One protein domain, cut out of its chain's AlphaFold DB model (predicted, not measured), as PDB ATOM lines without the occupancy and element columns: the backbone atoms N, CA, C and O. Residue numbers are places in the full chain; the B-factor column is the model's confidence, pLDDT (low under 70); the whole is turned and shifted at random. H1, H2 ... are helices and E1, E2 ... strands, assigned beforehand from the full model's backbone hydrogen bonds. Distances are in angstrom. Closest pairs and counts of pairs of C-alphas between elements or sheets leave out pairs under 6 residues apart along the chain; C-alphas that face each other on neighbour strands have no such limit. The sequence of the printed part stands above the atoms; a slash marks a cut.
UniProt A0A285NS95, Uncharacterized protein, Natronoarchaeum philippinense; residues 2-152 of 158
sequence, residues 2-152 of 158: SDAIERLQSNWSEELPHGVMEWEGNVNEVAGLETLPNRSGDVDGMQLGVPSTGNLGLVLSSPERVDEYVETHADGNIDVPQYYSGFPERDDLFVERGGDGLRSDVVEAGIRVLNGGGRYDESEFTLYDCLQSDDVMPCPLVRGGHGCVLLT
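This is residues 2 to 152 of the 158 residues of an uncharacterized protein of Natronoarchaeum philippinense (UniProt A0A285NS95). A strongly twisted, curled sheet of six short strands runs through the middle, with H3 packed over one face and H2 over the other; H1 lies at one end of the domain and a small hairpin, E4 and E5, at the opposite end, beside the start of H3. Long loops wrap round this core, and one of them is tied to the sheet's edge where residues 77 to 78 pair with E6. The printed part has 151 residues, in the order H1 E1 E2 E3 H2 E4 E5 H3 E6 E7 E8, with under half of them in named elements; the class is mixed, helices and strands. The large sheet runs E1 E2 E3 E8 E7 E6, antiparallel throughout. The whole is compact and rounded, with a radius of gyration of the C-alphas of 14.1 A and spans of 38 by 35 by 30 A.

H1, residues 2 to 11, is on the large sheet at a height of 10.2 A; its Leu 8 and Val 59 of E3, residues 56 to 59, have the closest C-alphas of the two, 7.6 A apart. E1, residues 28 to 30, E2, residues 33 to 37, and E3 form a meander, each strand the antiparallel neighbour of the one before, with N 28 and O 35 at 2.8 A and N 36 and O 58 at 2.8 A. H2, residues 63 to 73, runs along E8, residues 147 to 151, at 15 degrees on the local plane and a height of 8.5 A. E4, residues 93 to 97, and E5, residues 100 to 103, are an antiparallel hairpin, with N 94 and O 102 at 2.7 A. H3, residues 104 to 115, is on the opposite face from H2 at a height of 8.6 A; the closest C-alphas of H3 and E8 are those of Gly 110 and Val 149, 6.2 A apart. E6, residues 125 to 128, E7, residues 139 to 143, and E8 form a second meander, with N 126 and O 142 at 2.9 A and N 141 and O 149 at 2.8 A. E3 and E8 are antiparallel neighbours, with N 57 and O 150 within hydrogen-bond range at 2.9 A. In H1, H2 and H3 every O i to N i+4 pair is within hydrogen-bond range.

H1 begins at C-alpha 2 (-42.406, 44.857, -21.558) and is 14.4 A long. H2 measures 15.2 A, and H3 16.4 A from C-alpha 104 (-13.455, 32.721, -22.893). E7 and E8 are 13.2 A each; E8 ends at C-alpha 151 (-23.357, 31.590, -26.630).

The two C-alphas farthest apart, those of Ser 2 and Gly 98, are 40.7 A apart. The printed part has no cut. The links H1 to E1, E2 to E3 and H2 to E4 are long. Mean pLDDT of the printed part is 83.2; residues 2, 13 to 20, 40 to 52, 117 and 133 are under 70.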
ATOM      1  N   SER A   2     -41.510  45.400 -22.620       61.91
ATOM      2  CA  SER A   2     -42.406  44.857 -21.558       61.91
ATOM      3  C   SER A   2     -42.729  43.369 -21.747       61.91
ATOM      4  O   SER A   2     -42.440  42.563 -20.878       61.91
ATOM      5  N   ASP A   3     -43.178  42.991 -22.945       77.62
ATOM      6  CA  ASP A   3     -43.578  41.614 -23.275       77.62
ATOM      7  C   ASP A   3     -42.437  40.574 -23.210       77.62
ATOM      8  O   ASP A   3     -42.659  39.409 -22.900       77.62
ATOM      9  N   ALA A   4     -41.192  40.980 -23.474       74.44
ATOM     10  CA  ALA A   4     -40.047  40.070 -23.400       74.44
ATOM     11  C   ALA A   4     -39.595  39.841 -21.948       74.44
ATOM     12  O   ALA A   4     -39.255  38.725 -21.572       74.44
ATOM     13  N   ILE A   5     -39.643  40.893 -21.124       73.12
ATOM     14  CA  ILE A   5     -39.362  40.816 -19.684       73.12
ATOM     15  C   ILE A   5     -40.436  39.973 -18.988       73.12
ATOM     16  O   ILE A   5     -40.100  39.094 -18.202       73.12
ATOM     17  N   GLU A   6     -41.712  40.184 -19.324       73.56
ATOM     18  CA  GLU A   6     -42.833  39.398 -18.792       73.56
ATOM     19  C   GLU A   6     -42.696  37.904 -19.130       73.56
ATOM     20  O   GLU A   6     -42.886  37.059 -18.257       73.56
ATOM     21  N   ARG A   7     -42.295  37.564 -20.364       76.31
ATOM     22  CA  ARG A   7     -42.021  36.171 -20.758       76.31
ATOM     23  C   ARG A   7     -40.852  35.557 -20.001       76.31
ATOM     24  O   ARG A   7     -40.972  34.437 -19.516       76.31
ATOM     25  N   LEU A   8     -39.751  36.290 -19.866       78.81
ATOM     26  CA  LEU A   8     -38.584  35.828 -19.118       78.81
ATOM     27  C   LEU A   8     -38.942  35.524 -17.656       78.81
ATOM     28  O   LEU A   8     -38.602  34.454 -17.152       78.81
ATOM     29  N   GLN A   9     -39.697  36.422 -17.016       76.88
ATOM     30  CA  GLN A   9     -40.183  36.235 -15.647       76.88
ATOM     31  C   GLN A   9     -41.159  35.066 -15.523       76.88
ATOM     32  O   GLN A   9     -41.112  34.325 -14.546       76.88
ATOM     33  N   SER A  10     -42.033  34.887 -16.515       78.12
ATOM     34  CA  SER A  10     -42.988  33.780 -16.529       78.12
ATOM     35  C   SER A  10     -42.322  32.416 -16.718       78.12
ATOM     36  O   SER A  10     -42.900  31.420 -16.288       78.12
ATOM     37  N   ASN A  11     -41.173  32.355 -17.394       79.81
ATOM     38  CA  ASN A  11     -40.561  31.095 -17.811       79.81
ATOM     39  C   ASN A  11     -39.418  30.627 -16.906       79.81
ATOM     40  O   ASN A  11     -39.265  29.421 -16.728       79.81
ATOM     41  N   TRP A  12     -38.616  31.538 -16.347       78.38
ATOM     42  CA  TRP A  12     -37.378  31.165 -15.652       78.38
ATOM     43  C   TRP A  12     -37.375  31.511 -14.165       78.38
ATOM     44  O   TRP A  12     -37.157  30.619 -13.353       78.38
ATOM     45  N   SER A  13     -37.603  32.773 -13.797       68.94
ATOM     46  CA  SER A  13     -37.612  33.235 -12.401       68.94
ATOM     47  C   SER A  13     -38.097  34.684 -12.300       68.94
ATOM     48  O   SER A  13     -37.929  35.466 -13.236       68.94
ATOM     49  N   GLU A  14     -38.630  35.083 -11.139       55.00
ATOM     50  CA  GLU A  14     -38.856  36.502 -10.812       55.00
ATOM     51  C   GLU A  14     -37.533  37.284 -10.667       55.00
ATOM     52  O   GLU A  14     -37.508  38.506 -10.851       55.00
ATOM     53  N   GLU A  15     -36.427  36.589 -10.374       55.47
ATOM     54  CA  GLU A  15     -35.078  37.152 -10.389       55.47
ATOM     55  C   GLU A  15     -34.580  37.225 -11.834       55.47
ATOM     56  O   GLU A  15     -34.018  36.277 -12.381       55.47
ATOM     57  N   LEU A  16     -34.837  38.368 -12.470       57.44
ATOM     58  CA  LEU A  16     -34.329  38.667 -13.805       57.44
ATOM     59  C   LEU A  16     -32.798  38.501 -13.848       57.44
ATOM     60  O   LEU A  16     -32.128  38.947 -12.909       57.44
ATOM     61  N   PRO A  17     -32.234  37.974 -14.955       61.84
ATOM     62  CA  PRO A  17     -30.807  38.065 -15.234       61.84
ATOM     63  C   PRO A  17     -30.363  39.499 -14.992       61.84
ATOM     64  O   PRO A  17     -31.007  40.449 -15.460       61.84
ATOM     65  N   HIS A  18     -29.317  39.660 -14.187       58.28
ATOM     66  CA  HIS A  18     -28.884  40.973 -13.750       58.28
ATOM     67  C   HIS A  18     -28.630  41.825 -14.999       58.28
ATOM     68  O   HIS A  18     -28.007  41.366 -15.953       58.28
ATOM     69  N   GLY A  19     -29.187  43.041 -15.031       52.97
ATOM     70  CA  GLY A  19     -29.196  43.954 -16.185       52.97
ATOM     71  C   GLY A  19     -27.823  44.534 -16.537       52.97
ATOM     72  O   GLY A  19     -27.692  45.730 -16.777       52.97
ATOM     73  N   VAL A  20     -26.797  43.692 -16.524       64.12
ATOM     74  CA  VAL A  20     -25.400  44.001 -16.791       64.12
ATOM     75  C   VAL A  20     -25.086  44.057 -18.280       64.12
ATOM     76  O   VAL A  20     -23.945  44.308 -18.634       64.12
ATOM     77  N   MET A  21     -26.082  43.882 -19.151       74.06
ATOM     78  CA  MET A  21     -25.937  43.964 -20.600       74.06
ATOM     79  C   MET A  21     -27.149  44.651 -21.233       74.06
ATOM     80  O   MET A  21     -28.290  44.433 -20.818       74.06
ATOM     81  N   GLU A  22     -26.905  45.478 -22.251       76.75
ATOM     82  CA  GLU A  22     -27.975  46.018 -23.086       76.75
ATOM     83  C   GLU A  22     -28.421  44.975 -24.114       76.75
ATOM     84  O   GLU A  22     -27.609  44.414 -24.849       76.75
ATOM     85  N   TRP A  23     -29.731  44.762 -24.204       82.56
ATOM     86  CA  TRP A  23     -30.342  43.820 -25.138       82.56
ATOM     87  C   TRP A  23     -30.955  44.545 -26.335       82.56
ATOM     88  O   TRP A  23     -31.380  45.704 -26.253       82.56
ATOM     89  N   GLU A  24     -31.023  43.859 -27.470       82.44
ATOM     90  CA  GLU A  24     -31.798  44.331 -28.602       82.44
ATOM     91  C   GLU A  24     -33.293  44.386 -28.269       82.44
ATOM     92  O   GLU A  24     -33.816  43.661 -27.429       82.44
ATOM     93  N   GLY A  25     -34.006  45.306 -28.925       77.38
ATOM     94  CA  GLY A  25     -35.445  45.476 -28.711       77.38
ATOM     95  C   GLY A  25     -36.303  44.436 -29.435       77.38
ATOM     96  O   GLY A  25     -37.504  44.372 -29.168       77.38
ATOM     97  N   ASN A  26     -35.697  43.668 -30.345       85.31
ATOM     98  CA  ASN A  26     -36.360  42.688 -31.193       85.31
ATOM     99  C   ASN A  26     -36.035  41.277 -30.706       85.31
ATOM    100  O   ASN A  26     -34.887  40.977 -30.389       85.31
ATOM    101  N   VAL A  27     -37.060  40.430 -30.671       88.50
ATOM    102  CA  VAL A  27     -36.907  38.999 -30.407       88.50
ATOM    103  C   VAL A  27     -36.490  38.309 -31.699       88.50
ATOM    104  O   VAL A  27     -37.117  38.523 -32.738       88.50
ATOM    105  N   ASN A  28     -35.457  37.479 -31.612       90.50
ATOM    106  CA  ASN A  28     -34.999  36.602 -32.680       90.50
ATOM    107  C   ASN A  28     -35.357  35.152 -32.359       90.50
ATOM    108  O   ASN A  28     -35.510  34.791 -31.196       90.50
ATOM    109  N   GLU A  29     -35.440  34.316 -33.388       92.31
ATOM    110  CA  GLU A  29     -35.624  32.876 -33.235       92.31
ATOM    111  C   GLU A  29     -34.360  32.143 -33.698       92.31
ATOM    112  O   GLU A  29     -33.869  32.381 -34.802       92.31
ATOM    113  N   VAL A  30     -33.828  31.264 -32.849       90.94
ATOM    114  CA  VAL A  30     -32.655  30.425 -33.123       90.94
ATOM    115  C   VAL A  30     -33.063  28.974 -32.908       90.94
ATOM    116  O   VAL A  30     -33.221  28.543 -31.771       90.94
ATOM    117  N   ALA A  31     -33.285  28.247 -34.008       90.44
ATOM    118  CA  ALA A  31     -33.760  26.858 -34.009       90.44
ATOM    119  C   ALA A  31     -34.899  26.595 -32.998       90.44
ATOM    120  O   ALA A  31     -34.837  25.687 -32.178       90.44
ATOM    121  N   GLY A  32     -35.943  27.430 -33.046       90.75
ATOM    122  CA  GLY A  32     -37.119  27.312 -32.180       90.75
ATOM    123  C   GLY A  32     -37.002  27.986 -30.808       90.75
ATOM    124  O   GLY A  32     -38.009  28.068 -30.102       90.75
ATOM    125  N   LEU A  33     -35.830  28.514 -30.436       93.88
ATOM    126  CA  LEU A  33     -35.657  29.323 -29.228       93.88
ATOM    127  C   LEU A  33     -35.842  30.809 -29.520       93.88
ATOM    128  O   LEU A  33     -35.139  31.394 -30.341       93.88
ATOM    129  N   GLU A  34     -36.747  31.443 -28.784       93.69
ATOM    130  CA  GLU A  34     -36.888  32.892 -28.746       93.69
ATOM    131  C   GLU A  34     -35.758  33.494 -27.911       93.69
ATOM    132  O   GLU A  34     -35.540  33.109 -26.760       93.69
ATOM    133  N   THR A  35     -35.058  34.473 -28.475       91.25
ATOM    134  CA  THR A  35     -33.900  35.111 -27.852       91.25
ATOM    135  C   THR A  35     -33.934  36.624 -27.996       91.25
ATOM    136  O   THR A  35     -34.447  37.163 -28.978       91.25
ATOM    137  N   LEU A  36     -33.352  37.324 -27.027       90.56
ATOM    138  CA  LEU A  36     -32.932  38.711 -27.181       90.56
ATOM    139  C   LEU A  36     -31.420  38.734 -27.405       90.56
ATOM    140  O   LEU A  36     -30.673  38.455 -26.465       90.56
ATOM    141  N   PRO A  37     -30.945  39.065 -28.613       89.81
ATOM    142  CA  PRO A  37     -29.525  39.269 -28.846       89.81
ATOM    143  C   PRO A  37     -29.010  40.436 -28.013       89.81
ATOM    144  O   PRO A  37     -29.718  41.424 -27.794       89.81
ATOM    145  N   ASN A  38     -27.766  40.361 -27.569       86.62
ATOM    146  CA  ASN A  38     -27.137  41.494 -26.919       86.62
ATOM    147  C   ASN A  38     -26.733  42.578 -27.928       86.62
ATOM    148  O   ASN A  38     -26.385  42.295 -29.075       86.62
ATOM    149  N   ARG A  39     -26.699  43.826 -27.463       80.25
ATOM    150  CA  ARG A  39     -26.067  44.946 -28.169       80.25
ATOM    151  C   ARG A  39     -24.586  45.032 -27.831       80.25
ATOM    152  O   ARG A  39     -24.125  44.484 -26.829       80.25
ATOM    153  N   SER A  40     -23.850  45.778 -28.651       69.56
ATOM    154  CA  SER A  40     -22.492  46.199 -28.323       69.56
ATOM    155  C   SER A  40     -22.490  46.948 -26.987       69.56
ATOM    156  O   SER A  40     -23.110  48.007 -26.878       69.56
ATOM    157  N   GLY A  41     -21.792  46.411 -25.995       63.06
ATOM    158  CA  GLY A  41     -21.718  46.969 -24.649       63.06
ATOM    159  C   GLY A  41     -20.810  46.143 -23.742       63.06
ATOM    160  O   GLY A  41     -20.442  45.015 -24.088       63.06
ATOM    161  N   ASP A  42     -20.437  46.734 -22.610       60.88
ATOM    162  CA  ASP A  42     -19.646  46.088 -21.559       60.88
ATOM    163  C   ASP A  42     -20.566  45.267 -20.641       60.88
ATOM    164  O   ASP A  42     -21.685  45.696 -20.356       60.88
ATOM    165  N   VAL A  43     -20.087  44.120 -20.149       65.62
ATOM    166  CA  VAL A  43     -20.767  43.327 -19.112       65.62
ATOM    167  C   VAL A  43     -20.087  43.569 -17.779       65.62
ATOM    168  O   VAL A  43     -18.979  43.099 -17.582       65.62
ATOM    169  N   ASP A  44     -20.724  44.298 -16.863       64.00
ATOM    170  CA  ASP A  44     -20.270  44.515 -15.471       64.00
ATOM    171  C   ASP A  44     -18.744  44.520 -15.240       64.00
ATOM    172  O   ASP A  44     -18.162  43.585 -14.678       64.00
ATOM    173  N   GLY A  45     -18.065  45.568 -15.716       60.41
ATOM    174  CA  GLY A  45     -16.612  45.708 -15.556       60.41
ATOM    175  C   GLY A  45     -15.769  44.850 -16.508       60.41
ATOM    176  O   GLY A  45     -14.542  44.872 -16.414       60.41
ATOM    177  N   MET A  46     -16.404  44.143 -17.442       68.75
ATOM    178  CA  MET A  46     -15.775  43.401 -18.527       68.75
ATOM    179  C   MET A  46     -16.072  44.076 -19.864       68.75
ATOM    180  O   MET A  46     -17.213  44.141 -20.318       68.75
ATOM    181  N   GLN A  47     -15.022  44.547 -20.527       62.38
ATOM    182  CA  GLN A  47     -15.100  44.866 -21.949       62.38
ATOM    183  C   GLN A  47     -15.074  43.544 -22.734       62.38
ATOM    184  O   GLN A  47     -14.441  42.595 -22.284       62.38
ATOM    185  N   LEU A  48     -15.740  43.441 -23.883       64.19
ATOM    186  CA  LEU A  48     -15.678  42.253 -24.755       64.19
ATOM    187  C   LEU A  48     -14.631  42.454 -25.864       64.19
ATOM    188  O   LEU A  48     -14.387  43.585 -26.281       64.19
ATOM    189  N   GLY A  49     -13.887  41.406 -26.249       54.47
ATOM    190  CA  GLY A  49     -12.694  41.512 -27.124       54.47
ATOM    191  C   GLY A  49     -12.983  41.900 -28.583       54.47
ATOM    192  O   GLY A  49     -12.094  42.344 -29.303       54.47
ATOM    193  N   VAL A  50     -14.241  41.797 -29.009       55.78
ATOM    194  CA  VAL A  50     -14.731  42.084 -30.370       55.78
ATOM    195  C   VAL A  50     -16.008  42.929 -30.260       55.78
ATOM    196  O   VAL A  50     -16.667  42.863 -29.217       55.78
ATOM    197  N   PRO A  51     -16.392  43.718 -31.289       55.56
ATOM    198  CA  PRO A  51     -17.679  44.409 -31.315       55.56
ATOM    199  C   PRO A  51     -18.788  43.393 -31.048       55.56
ATOM    200  O   PRO A  51     -18.990  42.461 -31.818       55.56
ATOM    201  N   SER A  52     -19.427  43.530 -29.894       60.38
ATOM    202  CA  SER A  52     -20.000  42.398 -29.174       60.38
ATOM    203  C   SER A  52     -21.441  42.058 -29.529       60.38
ATOM    204  O   SER A  52     -22.008  41.182 -28.890       60.38
ATOM    205  N   THR A  53     -22.051  42.729 -30.507       71.56
ATOM    206  CA  THR A  53     -23.468  42.529 -30.843       71.56
ATOM    207  C   THR A  53     -23.730  41.105 -31.335       71.56
ATOM    208  O   THR A  53     -23.093  40.657 -32.284       71.56
ATOM    209  N   GLY A  54     -24.702  40.423 -30.728       79.19
ATOM    210  CA  GLY A  54     -25.156  39.096 -31.157       79.19
ATOM    211  C   GLY A  54     -24.262  37.921 -30.749       79.19
ATOM    212  O   GLY A  54     -24.491  36.804 -31.211       79.19
ATOM    213  N   ASN A  55     -23.268  38.133 -29.883       86.38
ATOM    214  CA  ASN A  55     -22.466  37.034 -29.330       86.38
ATOM    215  C   ASN A  55     -23.191  36.279 -28.207       86.38
ATOM    216  O   ASN A  55     -22.822  35.152 -27.885       86.38
ATOM    217  N   LEU A  56     -24.202  36.915 -27.612       89.56
ATOM    218  CA  LEU A  56     -25.051  36.358 -26.569       89.56
ATOM    219  C   LEU A  56     -26.520  36.545 -26.946       89.56
ATOM    220  O   LEU A  56     -26.926  37.624 -27.383       89.56
ATOM    221  N   GLY A  57     -27.328  35.513 -26.725       91.44
ATOM    222  CA  GLY A  57     -28.781  35.569 -26.854       91.44
ATOM    223  C   GLY A  57     -29.453  35.195 -25.542       91.44
ATOM    224  O   GLY A  57     -29.420  34.031 -25.155       91.44
ATOM    225  N   LEU A  58     -30.085  36.149 -24.858       91.31
ATOM    226  CA  LEU A  58     -30.876  35.844 -23.666       91.31
ATOM    227  C   LEU A  58     -32.125  35.061 -24.068       91.31
ATOM    228  O   LEU A  58     -32.943  35.575 -24.830       91.31
ATOM    229  N   VAL A  59     -32.278  33.840 -23.560       92.75
ATOM    230  CA  VAL A  59     -33.384  32.956 -23.938       92.75
ATOM    231  C   VAL A  59     -34.660  33.365 -23.214       92.75
ATOM    232  O   VAL A  59     -34.708  33.432 -21.989       92.75
ATOM    233  N   LEU A  60     -35.705  33.628 -23.995       91.06
ATOM    234  CA  LEU A  60     -37.044  33.948 -23.506       91.06
ATOM    235  C   LEU A  60     -37.954  32.722 -23.457       91.06
ATOM    236  O   LEU A  60     -38.945  32.745 -22.732       91.06
ATOM    237  N   SER A  61     -37.657  31.685 -24.244       92.00
ATOM    238  CA  SER A  61     -38.436  30.443 -24.288       92.00
ATOM    239  C   SER A  61     -38.441  29.710 -22.949       92.00
ATOM    240  O   SER A  61     -37.585  29.950 -22.102       92.00
ATOM    241  N   SER A  62     -39.415  28.819 -22.759       91.62
ATOM    242  CA  SER A  62     -39.523  28.028 -21.535       91.62
ATOM    243  C   SER A  62     -38.385  27.002 -21.409       91.62
ATOM    244  O   SER A  62     -37.790  26.633 -22.428       91.62
ATOM    245  N   PRO A  63     -38.088  26.516 -20.191       92.06
ATOM    246  CA  PRO A  63     -37.085  25.475 -19.979       92.06
ATOM    247  C   PRO A  63     -37.310  24.235 -20.850       92.06
ATOM    248  O   PRO A  63     -36.358  23.726 -21.423       92.06
ATOM    249  N   GLU A  64     -38.562  23.823 -21.071       93.88
ATOM    250  CA  GLU A  64     -38.877  22.656 -21.906       93.88
ATOM    251  C   GLU A  64     -38.433  22.842 -23.363       93.88
ATOM    252  O   GLU A  64     -38.009  21.894 -24.014       93.88
ATOM    253  N   ARG A  65     -38.492  24.073 -23.889       95.31
ATOM    254  CA  ARG A  65     -37.982  24.373 -25.236       95.31
ATOM    255  C   ARG A  65     -36.461  24.345 -25.292       95.31
ATOM    256  O   ARG A  65     -35.902  23.983 -26.323       95.31
ATOM    257  N   VAL A  66     -35.798  24.739 -24.206       95.00
ATOM    258  CA  VAL A  66     -34.341  24.612 -24.093       95.00
ATOM    259  C   VAL A  66     -33.946  23.143 -24.030       95.00
ATOM    260  O   VAL A  66     -33.006  22.762 -24.718       95.00
ATOM    261  N   ASP A  67     -34.696  22.313 -23.308       95.81
ATOM    262  CA  ASP A  67     -34.467  20.867 -23.277       95.81
ATOM    263  C   ASP A  67     -34.629  20.251 -24.680       95.81
ATOM    264  O   ASP A  67     -33.739  19.534 -25.133       95.81
ATOM    265  N   GLU A  68     -35.688  20.607 -25.423       96.31
ATOM    266  CA  GLU A  68     -35.882  20.179 -26.824       96.31
ATOM    267  C   GLU A  68     -34.693  20.570 -27.728       96.31
ATOM    268  O   GLU A  68     -34.239  19.780 -28.562       96.31
ATOM    269  N   TYR A  69     -34.177  21.792 -27.564       96.06
ATOM    270  CA  TYR A  69     -33.004  22.273 -28.292       96.06
ATOM    271  C   TYR A  69     -31.752  21.461 -27.938       96.06
ATOM    272  O   TYR A  69     -31.031  21.010 -28.829       96.06
ATOM    273  N   VAL A  70     -31.501  21.251 -26.643       95.50
ATOM    274  CA  VAL A  70     -30.339  20.508 -26.133       95.50
ATOM    275  C   VAL A  70     -30.367  19.061 -26.617       95.50
ATOM    276  O   VAL A  70     -29.360  18.581 -27.125       95.50
ATOM    277  N   GLU A  71     -31.511  18.380 -26.539       95.06
ATOM    278  CA  GLU A  71     -31.664  17.001 -27.027       95.06
ATOM    279  C   GLU A  71     -31.365  16.860 -28.525       95.06
ATOM    280  O   GLU A  71     -30.935  15.798 -28.978       95.06
ATOM    281  N   THR A  72     -31.602  17.924 -29.293       94.56
ATOM    282  CA  THR A  72     -31.405  17.929 -30.743       94.56
ATOM    283  C   THR A  72     -29.967  18.273 -31.135       94.56
ATOM    284  O   THR A  72     -29.460  17.708 -32.103       94.56
ATOM    285  N   HIS A  73     -29.325  19.202 -30.421       94.31
ATOM    286  CA  HIS A  73     -28.097  19.858 -30.886       94.31
ATOM    287  C   HIS A  73     -26.864  19.645 -29.999       94.31
ATOM    288  O   HIS A  73     -25.750  19.858 -30.475       94.31
ATOM    289  N   ALA A  74     -27.025  19.263 -28.730       93.62
ATOM    290  CA  ALA A  74     -25.902  19.155 -27.805       93.62
ATOM    291  C   ALA A  74     -25.247  17.763 -27.818       93.62
ATOM    292  O   ALA A  74     -25.919  16.733 -27.856       93.62
ATOM    293  N   ASP A  75     -23.923  17.740 -27.678       92.56
ATOM    294  CA  ASP A  75     -23.077  16.552 -27.544       92.56
ATOM    295  C   ASP A  75     -22.388  16.517 -26.178       92.56
ATOM    296  O   ASP A  75     -21.163  16.566 -26.032       92.56
ATOM    297  N   GLY A  76     -23.217  16.476 -25.140       92.81
ATOM    298  CA  GLY A  76     -22.762  16.534 -23.760       92.81
ATOM    299  C   GLY A  76     -22.511  17.959 -23.276       92.81
ATOM    300  O   GLY A  76     -23.112  18.922 -23.756       92.81
ATOM    301  N   ASN A  77     -21.657  18.068 -22.258       94.38
ATOM    302  CA  ASN A  77     -21.483  19.285 -21.474       94.38
ATOM    303  C   ASN A  77     -20.007  19.694 -21.424       94.38
ATOM    304  O   ASN A  77     -19.109  18.852 -21.487       94.38
ATOM    305  N   ILE A  78     -19.777  20.990 -21.247       93.44
ATOM    306  CA  ILE A  78     -18.471  21.596 -21.004       93.44
ATOM    307  C   ILE A  78     -18.420  22.038 -19.541       93.44
ATOM    308  O   ILE A  78     -19.316  22.735 -19.061       93.44
ATOM    309  N   ASP A  79     -17.355  21.654 -18.839       90.50
ATOM    310  CA  ASP A  79     -17.143  22.055 -17.450       90.50
ATOM    311  C   ASP A  79     -16.846  23.557 -17.366       90.50
ATOM    312  O   ASP A  79     -15.954  24.069 -18.047       90.50
ATOM    313  N   VAL A  80     -17.579  24.267 -16.507       87.12
ATOM    314  CA  VAL A  80     -17.386  25.696 -16.233       87.12
ATOM    315  C   VAL A  80     -16.556  25.848 -14.954       87.12
ATOM    316  O   VAL A  80     -16.888  25.217 -13.954       87.12
ATOM    317  N   PRO A  81     -15.493  26.675 -14.922       83.19
ATOM    318  CA  PRO A  81     -14.675  26.834 -13.723       83.19
ATOM    319  C   PRO A  81     -15.438  27.531 -12.587       83.19
ATOM    320  O   PRO A  81     -16.202  28.462 -12.814       83.19
ATOM    321  N   GLN A  82     -15.129  27.165 -11.340       76.75
ATOM    322  CA  GLN A  82     -15.736  27.732 -10.124       76.75
ATOM    323  C   GLN A  82     -15.566  29.260  -9.948       76.75
ATOM    324  O   GLN A  82     -16.284  29.881  -9.167       76.75
ATOM    325  N   TYR A  83     -14.599  29.891 -10.620       75.31
ATOM    326  CA  TYR A  83     -14.340  31.330 -10.504       75.31
ATOM    327  C   TYR A  83     -13.868  31.939 -11.823       75.31
ATOM    328  O   TYR A  83     -13.159  31.294 -12.592       75.31
ATOM    329  N   TYR A  84     -14.146  33.237 -12.014       74.94
ATOM    330  CA  TYR A  84     -13.717  34.005 -13.192       74.94
ATOM    331  C   TYR A  84     -12.202  33.941 -13.454       74.94
ATOM    332  O   TYR A  84     -11.770  33.892 -14.596       74.94
ATOM    333  N   SER A  85     -11.376  33.860 -12.406       76.25
ATOM    334  CA  SER A  85      -9.918  33.709 -12.543       76.25
ATOM    335  C   SER A  85      -9.469  32.351 -13.097       76.25
ATOM    336  O   SER A  85      -8.276  32.153 -13.298       76.25
ATOM    337  N   GLY A  86     -10.389  31.394 -13.237       80.00
ATOM    338  CA  GLY A  86     -10.140  30.085 -13.833       80.00
ATOM    339  C   GLY A  86     -10.306  30.062 -15.352       80.00
ATOM    340  O   GLY A  86      -9.965  29.052 -15.961       80.00
ATOM    341  N   PHE A  87     -10.809  31.140 -15.962       84.31
ATOM    342  CA  PHE A  87     -10.868  31.252 -17.415       84.31
ATOM    343  C   PHE A  87      -9.472  31.502 -18.012       84.31
ATOM    344  O   PHE A  87      -8.630  32.133 -17.359       84.31
ATOM    345  N   PRO A  88      -9.219  31.026 -19.245       85.25
ATOM    346  CA  PRO A  88      -8.073  31.443 -20.052       85.25
ATOM    347  C   PRO A  88      -8.011  32.963 -20.260       85.25
ATOM    348  O   PRO A  88      -8.895  33.709 -19.824       85.25
ATOM    349  N   GLU A  89      -6.973  33.441 -20.956       83.50
ATOM    350  CA  GLU A  89      -6.940  34.853 -21.330       83.50
ATOM    351  C   GLU A  89      -8.165  35.205 -22.183       83.50
ATOM    352  O   GLU A  89      -8.731  34.385 -22.904       83.50
ATOM    353  N   ARG A  90      -8.598  36.459 -22.078       76.00
ATOM    354  CA  ARG A  90      -9.899  36.912 -22.578       76.00
ATOM    355  C   ARG A  90     -10.131  36.615 -24.065       76.00
ATOM    356  O   ARG A  90     -11.260  36.346 -24.467       76.00
ATOM    357  N   ASP A  91      -9.075  36.693 -24.864       77.69
ATOM    358  CA  ASP A  91      -9.148  36.504 -26.312       77.69
ATOM    359  C   ASP A  91      -8.938  35.049 -26.753       77.69
ATOM    360  O   ASP A  91      -9.143  34.745 -27.930       77.69
ATOM    361  N   ASP A  92      -8.621  34.154 -25.815       85.75
ATOM    362  CA  ASP A  92      -8.415  32.735 -26.075       85.75
ATOM    363  C   ASP A  92      -9.736  31.962 -26.134       85.75
ATOM    364  O   ASP A  92     -10.756  32.322 -25.528       85.75
ATOM    365  N   LEU A  93      -9.698  30.832 -26.840       89.19
ATOM    366  CA  LEU A  93     -10.769  29.847 -26.807       89.19
ATOM    367  C   LEU A  93     -10.811  29.162 -25.437       89.19
ATOM    368  O   LEU A  93      -9.806  28.664 -24.936       89.19
ATOM    369  N   PHE A  94     -12.004  29.118 -24.858       90.38
ATOM    370  CA  PHE A  94     -12.314  28.337 -23.671       90.38
ATOM    371  C   PHE A  94     -12.390  26.843 -23.994       90.38
ATOM    372  O   PHE A  94     -11.869  26.008 -23.258       90.38
ATOM    373  N   VAL A  95     -13.011  26.513 -25.127       92.00
ATOM    374  CA  VAL A  95     -13.098  25.158 -25.674       92.00
ATOM    375  C   VAL A  95     -13.019  25.220 -27.197       92.00
ATOM    376  O   VAL A  95     -13.501  26.177 -27.804       92.00
ATOM    377  N   GLU A  96     -12.416  24.197 -27.804       91.25
ATOM    378  CA  GLU A  96     -12.273  24.054 -29.253       91.25
ATOM    379  C   GLU A  96     -12.647  22.628 -29.697       91.25
ATOM    380  O   GLU A  96     -12.216  21.634 -29.099       91.25
ATOM    381  N   ARG A  97     -13.434  22.526 -30.772       87.38
ATOM    382  CA  ARG A  97     -13.850  21.299 -31.456       87.38
ATOM    383  C   ARG A  97     -13.663  21.476 -32.960       87.38
ATOM    384  O   ARG A  97     -14.325  22.287 -33.589       87.38
ATOM    385  N   GLY A  98     -12.756  20.709 -33.567       79.56
ATOM    386  CA  GLY A  98     -12.623  20.688 -35.033       79.56
ATOM    387  C   GLY A  98     -12.273  22.040 -35.688       79.56
ATOM    388  O   GLY A  98     -12.534  22.214 -36.883       79.56
ATOM    389  N   GLY A  99     -11.676  22.963 -34.925       82.75
ATOM    390  CA  GLY A  99     -11.331  24.330 -35.331       82.75
ATOM    391  C   GLY A  99     -12.361  25.396 -34.938       82.75
ATOM    392  O   GLY A  99     -12.034  26.578 -34.978       82.75
ATOM    393  N   ASP A 100     -13.568  24.997 -34.542       89.00
ATOM    394  CA  ASP A 100     -14.610  25.885 -34.022       89.00
ATOM    395  C   ASP A 100     -14.549  25.907 -32.489       89.00
ATOM    396  O   ASP A 100     -14.046  24.968 -31.871       89.00
ATOM    397  N   GLY A 101     -15.026  26.964 -31.835       91.81
ATOM    398  CA  GLY A 101     -14.858  27.076 -30.386       91.81
ATOM    399  C   GLY A 101     -15.739  28.107 -29.707       91.81
ATOM    400  O   GLY A 101     -16.422  28.898 -30.349       91.81
ATOM    401  N   LEU A 102     -15.690  28.135 -28.378       92.75
ATOM    402  CA  LEU A 102     -16.256  29.227 -27.583       92.75
ATOM    403  C   LEU A 102     -15.121  30.087 -27.050       92.75
ATOM    404  O   LEU A 102     -14.163  29.565 -26.487       92.75
ATOM    405  N   ARG A 103     -15.228  31.409 -27.201       91.31
ATOM    406  CA  ARG A 103     -14.262  32.343 -26.610       91.31
ATOM    407  C   ARG A 103     -14.503  32.493 -25.113       91.31
ATOM    408  O   ARG A 103     -15.649  32.540 -24.665       91.31
ATOM    409  N   SER A 104     -13.416  32.604 -24.356       89.75
ATOM    410  CA  SER A 104     -13.455  32.721 -22.893       89.75
ATOM    411  C   SER A 104     -14.255  33.935 -22.434       89.75
ATOM    412  O   SER A 104     -15.037  33.833 -21.491       89.75
ATOM    413  N   ASP A 105     -14.146  35.056 -23.151       87.19
ATOM    414  CA  ASP A 105     -14.904  36.263 -22.832       87.19
ATOM    415  C   ASP A 105     -16.417  36.128 -23.008       87.19
ATOM    416  O   ASP A 105     -17.175  36.691 -22.222       87.19
ATOM    417  N   VAL A 106     -16.865  35.359 -24.000       89.62
ATOM    418  CA  VAL A 106     -18.287  35.093 -24.246       89.62
ATOM    419  C   VAL A 106     -18.860  34.201 -23.144       89.62
ATOM    420  O   VAL A 106     -19.938  34.490 -22.624       89.62
ATOM    421  N   VAL A 107     -18.128  33.159 -22.740       91.62
ATOM    422  CA  VAL A 107     -18.570  32.253 -21.667       91.62
ATOM    423  C   VAL A 107     -18.639  32.990 -20.329       91.62
ATOM    424  O   VAL A 107     -19.668  32.940 -19.653       91.62
ATOM    425  N   GLU A 108     -17.593  33.737 -19.966       89.31
ATOM    426  CA  GLU A 108     -17.581  34.540 -18.739       89.31
ATOM    427  C   GLU A 108     -18.719  35.574 -18.725       89.31
ATOM    428  O   GLU A 108     -19.405  35.735 -17.710       89.31
ATOM    429  N   ALA A 109     -18.963  36.251 -19.850       87.50
ATOM    430  CA  ALA A 109     -20.051  37.212 -19.967       87.50
ATOM    431  C   ALA A 109     -21.431  36.563 -19.785       87.50
ATOM    432  O   ALA A 109     -22.272  37.127 -19.083       87.50
ATOM    433  N   GLY A 110     -21.659  35.367 -20.338       90.19
ATOM    434  CA  GLY A 110     -22.895  34.608 -20.123       90.19
ATOM    435  C   GLY A 110     -23.146  34.297 -18.643       90.19
ATOM    436  O   GLY A 110     -24.253  34.500 -18.142       90.19
ATOM    437  N   ILE A 111     -22.103  33.891 -17.912       89.88
ATOM    438  CA  ILE A 111     -22.198  33.637 -16.465       89.88
ATOM    439  C   ILE A 111     -22.530  34.927 -15.718       89.88
ATOM    440  O   ILE A 111     -23.431  34.940 -14.883       89.88
ATOM    441  N   ARG A 112     -21.859  36.038 -16.044       87.19
ATOM    442  CA  ARG A 112     -22.130  37.350 -15.433       87.19
ATOM    443  C   ARG A 112     -23.546  37.844 -15.709       87.19
ATOM    444  O   ARG A 112     -24.140  38.454 -14.830       87.19
ATOM    445  N   VAL A 113     -24.111  37.565 -16.883       87.00
ATOM    446  CA  VAL A 113     -25.517  37.880 -17.183       87.00
ATOM    447  C   VAL A 113     -26.463  37.123 -16.242       87.00
ATOM    448  O   VAL A 113     -27.410  37.708 -15.717       87.00
ATOM    449  N   LEU A 114     -26.193  35.844 -15.982       87.44
ATOM    450  CA  LEU A 114     -27.057  34.978 -15.170       87.44
ATOM    451  C   LEU A 114     -26.814  35.083 -13.650       87.44
ATOM    452  O   LEU A 114     -27.726  34.814 -12.867       87.44
ATOM    453  N   ASN A 115     -25.605  35.459 -13.222       85.44
ATOM    454  CA  ASN A 115     -25.188  35.531 -11.813       85.44
ATOM    455  C   ASN A 115     -24.970  36.961 -11.288       85.44
ATOM    456  O   ASN A 115     -24.956  37.193 -10.080       85.44
ATOM    457  N   GLY A 116     -24.722  37.923 -12.177       76.62
ATOM    458  CA  GLY A 116     -24.110  39.210 -11.839       76.62
ATOM    459  C   GLY A 116     -22.598  39.106 -11.569       76.62
ATOM    460  O   GLY A 116     -21.986  38.040 -11.658       76.62
ATOM    461  N   GLY A 117     -21.966  40.223 -11.188       68.62
ATOM    462  CA  GLY A 117     -20.529  40.291 -10.869       68.62
ATOM    463  C   GLY A 117     -20.092  39.601  -9.566       68.62
ATOM    464  O   GLY A 117     -18.948  39.766  -9.136       68.62
ATOM    465  N   GLY A 118     -20.986  38.856  -8.909       73.81
ATOM    466  CA  GLY A 118     -20.714  38.132  -7.668       73.81
ATOM    467  C   GLY A 118     -19.933  36.828  -7.866       73.81
ATOM    468  O   GLY A 118     -19.609  36.421  -8.980       73.81
ATOM    469  N   ARG A 119     -19.639  36.151  -6.750       78.12
ATOM    470  CA  ARG A 119     -19.157  34.759  -6.770       78.12
ATOM    471  C   ARG A 119     -20.298  33.828  -7.194       78.12
ATOM    472  O   ARG A 119     -21.450  34.144  -6.914       78.12
ATOM    473  N   TYR A 120     -19.963  32.698  -7.804       80.44
ATOM    474  CA  TYR A 120     -20.888  31.609  -8.116       80.44
ATOM    475  C   TYR A 120     -20.251  30.263  -7.772       80.44
ATOM    476  O   TYR A 120     -19.043  30.187  -7.534       80.44
ATOM    477  N   ASP A 121     -21.078  29.227  -7.706       76.81
ATOM    478  CA  ASP A 121     -20.641  27.836  -7.672       76.81
ATOM    479  C   ASP A 121     -20.761  27.244  -9.086       76.81
ATOM    480  O   ASP A 121     -21.730  27.525  -9.792       76.81
ATOM    481  N   GLU A 122     -19.785  26.440  -9.518       76.31
ATOM    482  CA  GLU A 122     -19.813  25.787 -10.838       76.31
ATOM    483  C   GLU A 122     -21.048  24.895 -11.014       76.31
ATOM    484  O   GLU A 122     -21.608  24.824 -12.102       76.31
ATOM    485  N   SER A 123     -21.526  24.280  -9.925       83.06
ATOM    486  CA  SER A 123     -22.684  23.384  -9.939       83.06
ATOM    487  C   SER A 123     -24.014  24.086 -10.234       83.06
ATOM    488  O   SER A 123     -25.010  23.414 -10.502       83.06
ATOM    489  N   GLU A 124     -24.046  25.422 -10.216       86.06
ATOM    490  CA  GLU A 124     -25.219  26.199 -10.625       86.06
ATOM    491  C   GLU A 124     -25.368  26.293 -12.147       86.06
ATOM    492  O   GLU A 124     -26.455  26.624 -12.628       86.06
ATOM    493  N   PHE A 125     -24.297  26.009 -12.895       91.88
ATOM    494  CA  PHE A 125     -24.224  26.218 -14.334       91.88
ATOM    495  C   PHE A 125     -24.095  24.906 -15.096       91.88
ATOM    496  O   PHE A 125     -23.406  23.972 -14.699       91.88
ATOM    497  N   THR A 126     -24.747  24.844 -16.249       95.38
ATOM    498  CA  THR A 126     -24.534  23.786 -17.236       95.38
ATOM    499  C   THR A 126     -24.335  24.438 -18.593       95.38
ATOM    500  O   THR A 126     -25.223  25.138 -19.076       95.38
ATOM    501  N   LEU A 127     -23.154  24.240 -19.179       96.50
ATOM    502  CA  LEU A 127     -22.840  24.656 -20.541       96.50
ATOM    503  C   LEU A 127     -22.923  23.431 -21.449       96.50
ATOM    504  O   LEU A 127     -22.151  22.490 -21.282       96.50
ATOM    505  N   TYR A 128     -23.856  23.439 -22.392       96.50
ATOM    506  CA  TYR A 128     -24.048  22.342 -23.338       96.50
ATOM    507  C   TYR A 128     -23.152  22.526 -24.574       96.50
ATOM    508  O   TYR A 128     -23.061  23.630 -25.114       96.50
ATOM    509  N   ASP A 129     -22.471  21.459 -25.001       94.94
ATOM    510  CA  ASP A 129     -21.533  21.472 -26.134       94.94
ATOM    511  C   ASP A 129     -22.295  21.310 -27.456       94.94
ATOM    512  O   ASP A 129     -22.687  20.206 -27.812       94.94
ATOM    513  N   CYS A 130     -22.504  22.399 -28.194       94.81
ATOM    514  CA  CYS A 130     -23.158  22.378 -29.510       94.81
ATOM    515  C   CYS A 130     -22.164  22.583 -30.672       94.81
ATOM    516  O   CYS A 130     -22.552  22.990 -31.769       94.81
ATOM    517  N   LEU A 131     -20.867  22.343 -30.451       92.56
ATOM    518  CA  LEU A 131     -19.799  22.604 -31.426       92.56
ATOM    519  C   LEU A 131     -19.541  21.418 -32.378       92.56
ATOM    520  O   LEU A 131     -18.403  21.175 -32.795       92.56
ATOM    521  N   GLN A 132     -20.569  20.633 -32.705       82.75
ATOM    522  CA  GLN A 132     -20.413  19.479 -33.591       82.75
ATOM    523  C   GLN A 132     -20.029  19.913 -35.015       82.75
ATOM    524  O   GLN A 132     -20.566  20.868 -35.566       82.75
ATOM    525  N   SER A 133     -19.091  19.185 -35.627       67.12
ATOM    526  CA  SER A 133     -18.359  19.617 -36.832       67.12
ATOM    527  C   SER A 133     -19.204  19.787 -38.100       67.12
ATOM    528  O   SER A 133     -18.750  20.447 -39.033       67.12
ATOM    529  N   ASP A 134     -20.388  19.177 -38.146       78.25
ATOM    530  CA  ASP A 134     -21.260  19.181 -39.324       78.25
ATOM    531  C   ASP A 134     -22.370  20.248 -39.245       78.25
ATOM    532  O   ASP A 134     -22.919  20.618 -40.283       78.25
ATOM    533  N   ASP A 135     -22.685  20.753 -38.045       84.44
ATOM    534  CA  ASP A 135     -23.707  21.784 -37.813       84.44
ATOM    535  C   ASP A 135     -23.440  22.506 -36.479       84.44
ATOM    536  O   ASP A 135     -23.978  22.151 -35.429       84.44
ATOM    537  N   VAL A 136     -22.535  23.488 -36.508       91.19
ATOM    538  CA  VAL A 136     -22.148  24.248 -35.313       91.19
ATOM    539  C   VAL A 136     -23.288  25.174 -34.902       91.19
ATOM    540  O   VAL A 136     -23.655  26.096 -35.633       91.19
ATOM    541  N   MET A 137     -23.799  24.966 -33.691       94.75
ATOM    542  CA  MET A 137     -24.942  25.692 -33.147       94.75
ATOM    543  C   MET A 137     -24.560  26.485 -31.885       94.75
ATOM    544  O   MET A 137     -23.595  26.140 -31.196       94.75
ATOM    545  N   PRO A 138     -25.290  27.569 -31.547       95.62
ATOM    546  CA  PRO A 138     -25.069  28.286 -30.297       95.62
ATOM    547  C   PRO A 138     -25.150  27.383 -29.070       95.62
ATOM    548  O   PRO A 138     -26.049  26.564 -28.945       95.62
ATOM    549  N   CYS A 139     -24.208  27.541 -28.147       96.88
ATOM    550  CA  CYS A 139     -24.115  26.692 -26.964       96.88
ATOM    551  C   CYS A 139     -24.971  27.283 -25.831       96.88
ATOM    552  O   CYS A 139     -24.701  28.411 -25.411       96.88
ATOM    553  N   PRO A 140     -25.999  26.581 -25.325       96.88
ATOM    554  CA  PRO A 140     -26.775  27.045 -24.184       96.88
ATOM    555  C   PRO A 140     -25.961  26.983 -22.889       96.88
ATOM    556  O   PRO A 140     -25.454  25.929 -22.505       96.88
ATOM    557  N   LEU A 141     -25.891  28.110 -22.187       96.12
ATOM    558  CA  LEU A 141     -25.459  28.207 -20.799       96.12
ATOM    559  C   LEU A 141     -26.697  28.385 -19.918       96.12
ATOM    560  O   LEU A 141     -27.353  29.429 -19.964       96.12
ATOM    561  N   VAL A 142     -27.002  27.379 -19.105       94.88
ATOM    562  CA  VAL A 142     -28.177  27.354 -18.230       94.88
ATOM    563  C   VAL A 142     -27.755  27.549 -16.782       94.88
ATOM    564  O   VAL A 142     -26.850  26.868 -16.305       94.88
ATOM    565  N   ARG A 143     -28.464  28.430 -16.071       91.88
ATOM    566  CA  ARG A 143     -28.483  28.479 -14.607       91.88
ATOM    567  C   ARG A 143     -29.833  27.955 -14.135       91.88
ATOM    568  O   ARG A 143     -30.863  28.593 -14.373       91.88
ATOM    569  N   GLY A 144     -29.836  26.780 -13.509       85.44
ATOM    570  CA  GLY A 144     -31.061  26.032 -13.205       85.44
ATOM    571  C   GLY A 144     -32.098  26.877 -12.458       85.44
ATOM    572  O   GLY A 144     -31.803  27.417 -11.395       85.44
ATOM    573  N   GLY A 145     -33.300  27.021 -13.028       78.19
ATOM    574  CA  GLY A 145     -34.391  27.809 -12.439       78.19
ATOM    575  C   GLY A 145     -34.162  29.326 -12.382       78.19
ATOM    576  O   GLY A 145     -34.849  29.989 -11.619       78.19
ATOM    577  N   HIS A 146     -33.193  29.869 -13.129       85.38
ATOM    578  CA  HIS A 146     -32.902  31.312 -13.169       85.38
ATOM    579  C   HIS A 146     -32.874  31.869 -14.592       85.38
ATOM    580  O   HIS A 146     -33.362  32.970 -14.833       85.38
ATOM    581  N   GLY A 147     -32.311  31.128 -15.549       90.62
ATOM    582  CA  GLY A 147     -32.251  31.591 -16.929       90.62
ATOM    583  C   GLY A 147     -31.348  30.757 -17.823       90.62
ATOM    584  O   GLY A 147     -30.629  29.864 -17.369       90.62
ATOM    585  N   CYS A 148     -31.361  31.108 -19.105       93.75
ATOM    586  CA  CYS A 148     -30.498  30.533 -20.121       93.75
ATOM    587  C   CYS A 148     -29.987  31.627 -21.067       93.75
ATOM    588  O   CYS A 148     -30.724  32.548 -21.430       93.75
ATOM    589  N   VAL A 149     -28.729  31.516 -21.490       93.75
ATOM    590  CA  VAL A 149     -28.121  32.364 -22.521       93.75
ATOM    591  C   VAL A 149     -27.525  31.469 -23.604       93.75
ATOM    592  O   VAL A 149     -26.797  30.534 -23.295       93.75
ATOM    593  N   LEU A 150     -27.811  31.756 -24.873       95.31
ATOM    594  CA  LEU A 150     -27.113  31.151 -26.005       95.31
ATOM    595  C   LEU A 150     -25.787  31.870 -26.246       95.31
ATOM    596  O   LEU A 150     -25.766  33.097 -26.365       95.31
ATOM    597  N   LEU A 151     -24.702  31.105 -26.341       94.75
ATOM    598  CA  LEU A 151     -23.357  31.590 -26.630       94.75
ATOM    599  C   LEU A 151     -23.016  31.324 -28.100       94.75
ATOM    600  O   LEU A 151     -23.003  30.171 -28.536       94.75
ATOM    601  N   THR A 152     -22.731  32.376 -28.864       92.62
ATOM    602  CA  THR A 152     -22.363  32.245 -30.280       92.62
ATOM    603  C   THR A 152     -20.948  31.661 -30.417       92.62
ATOM    604  O   THR A 152     -20.012  32.207 -29.823       92.62
TER     605      THR A 152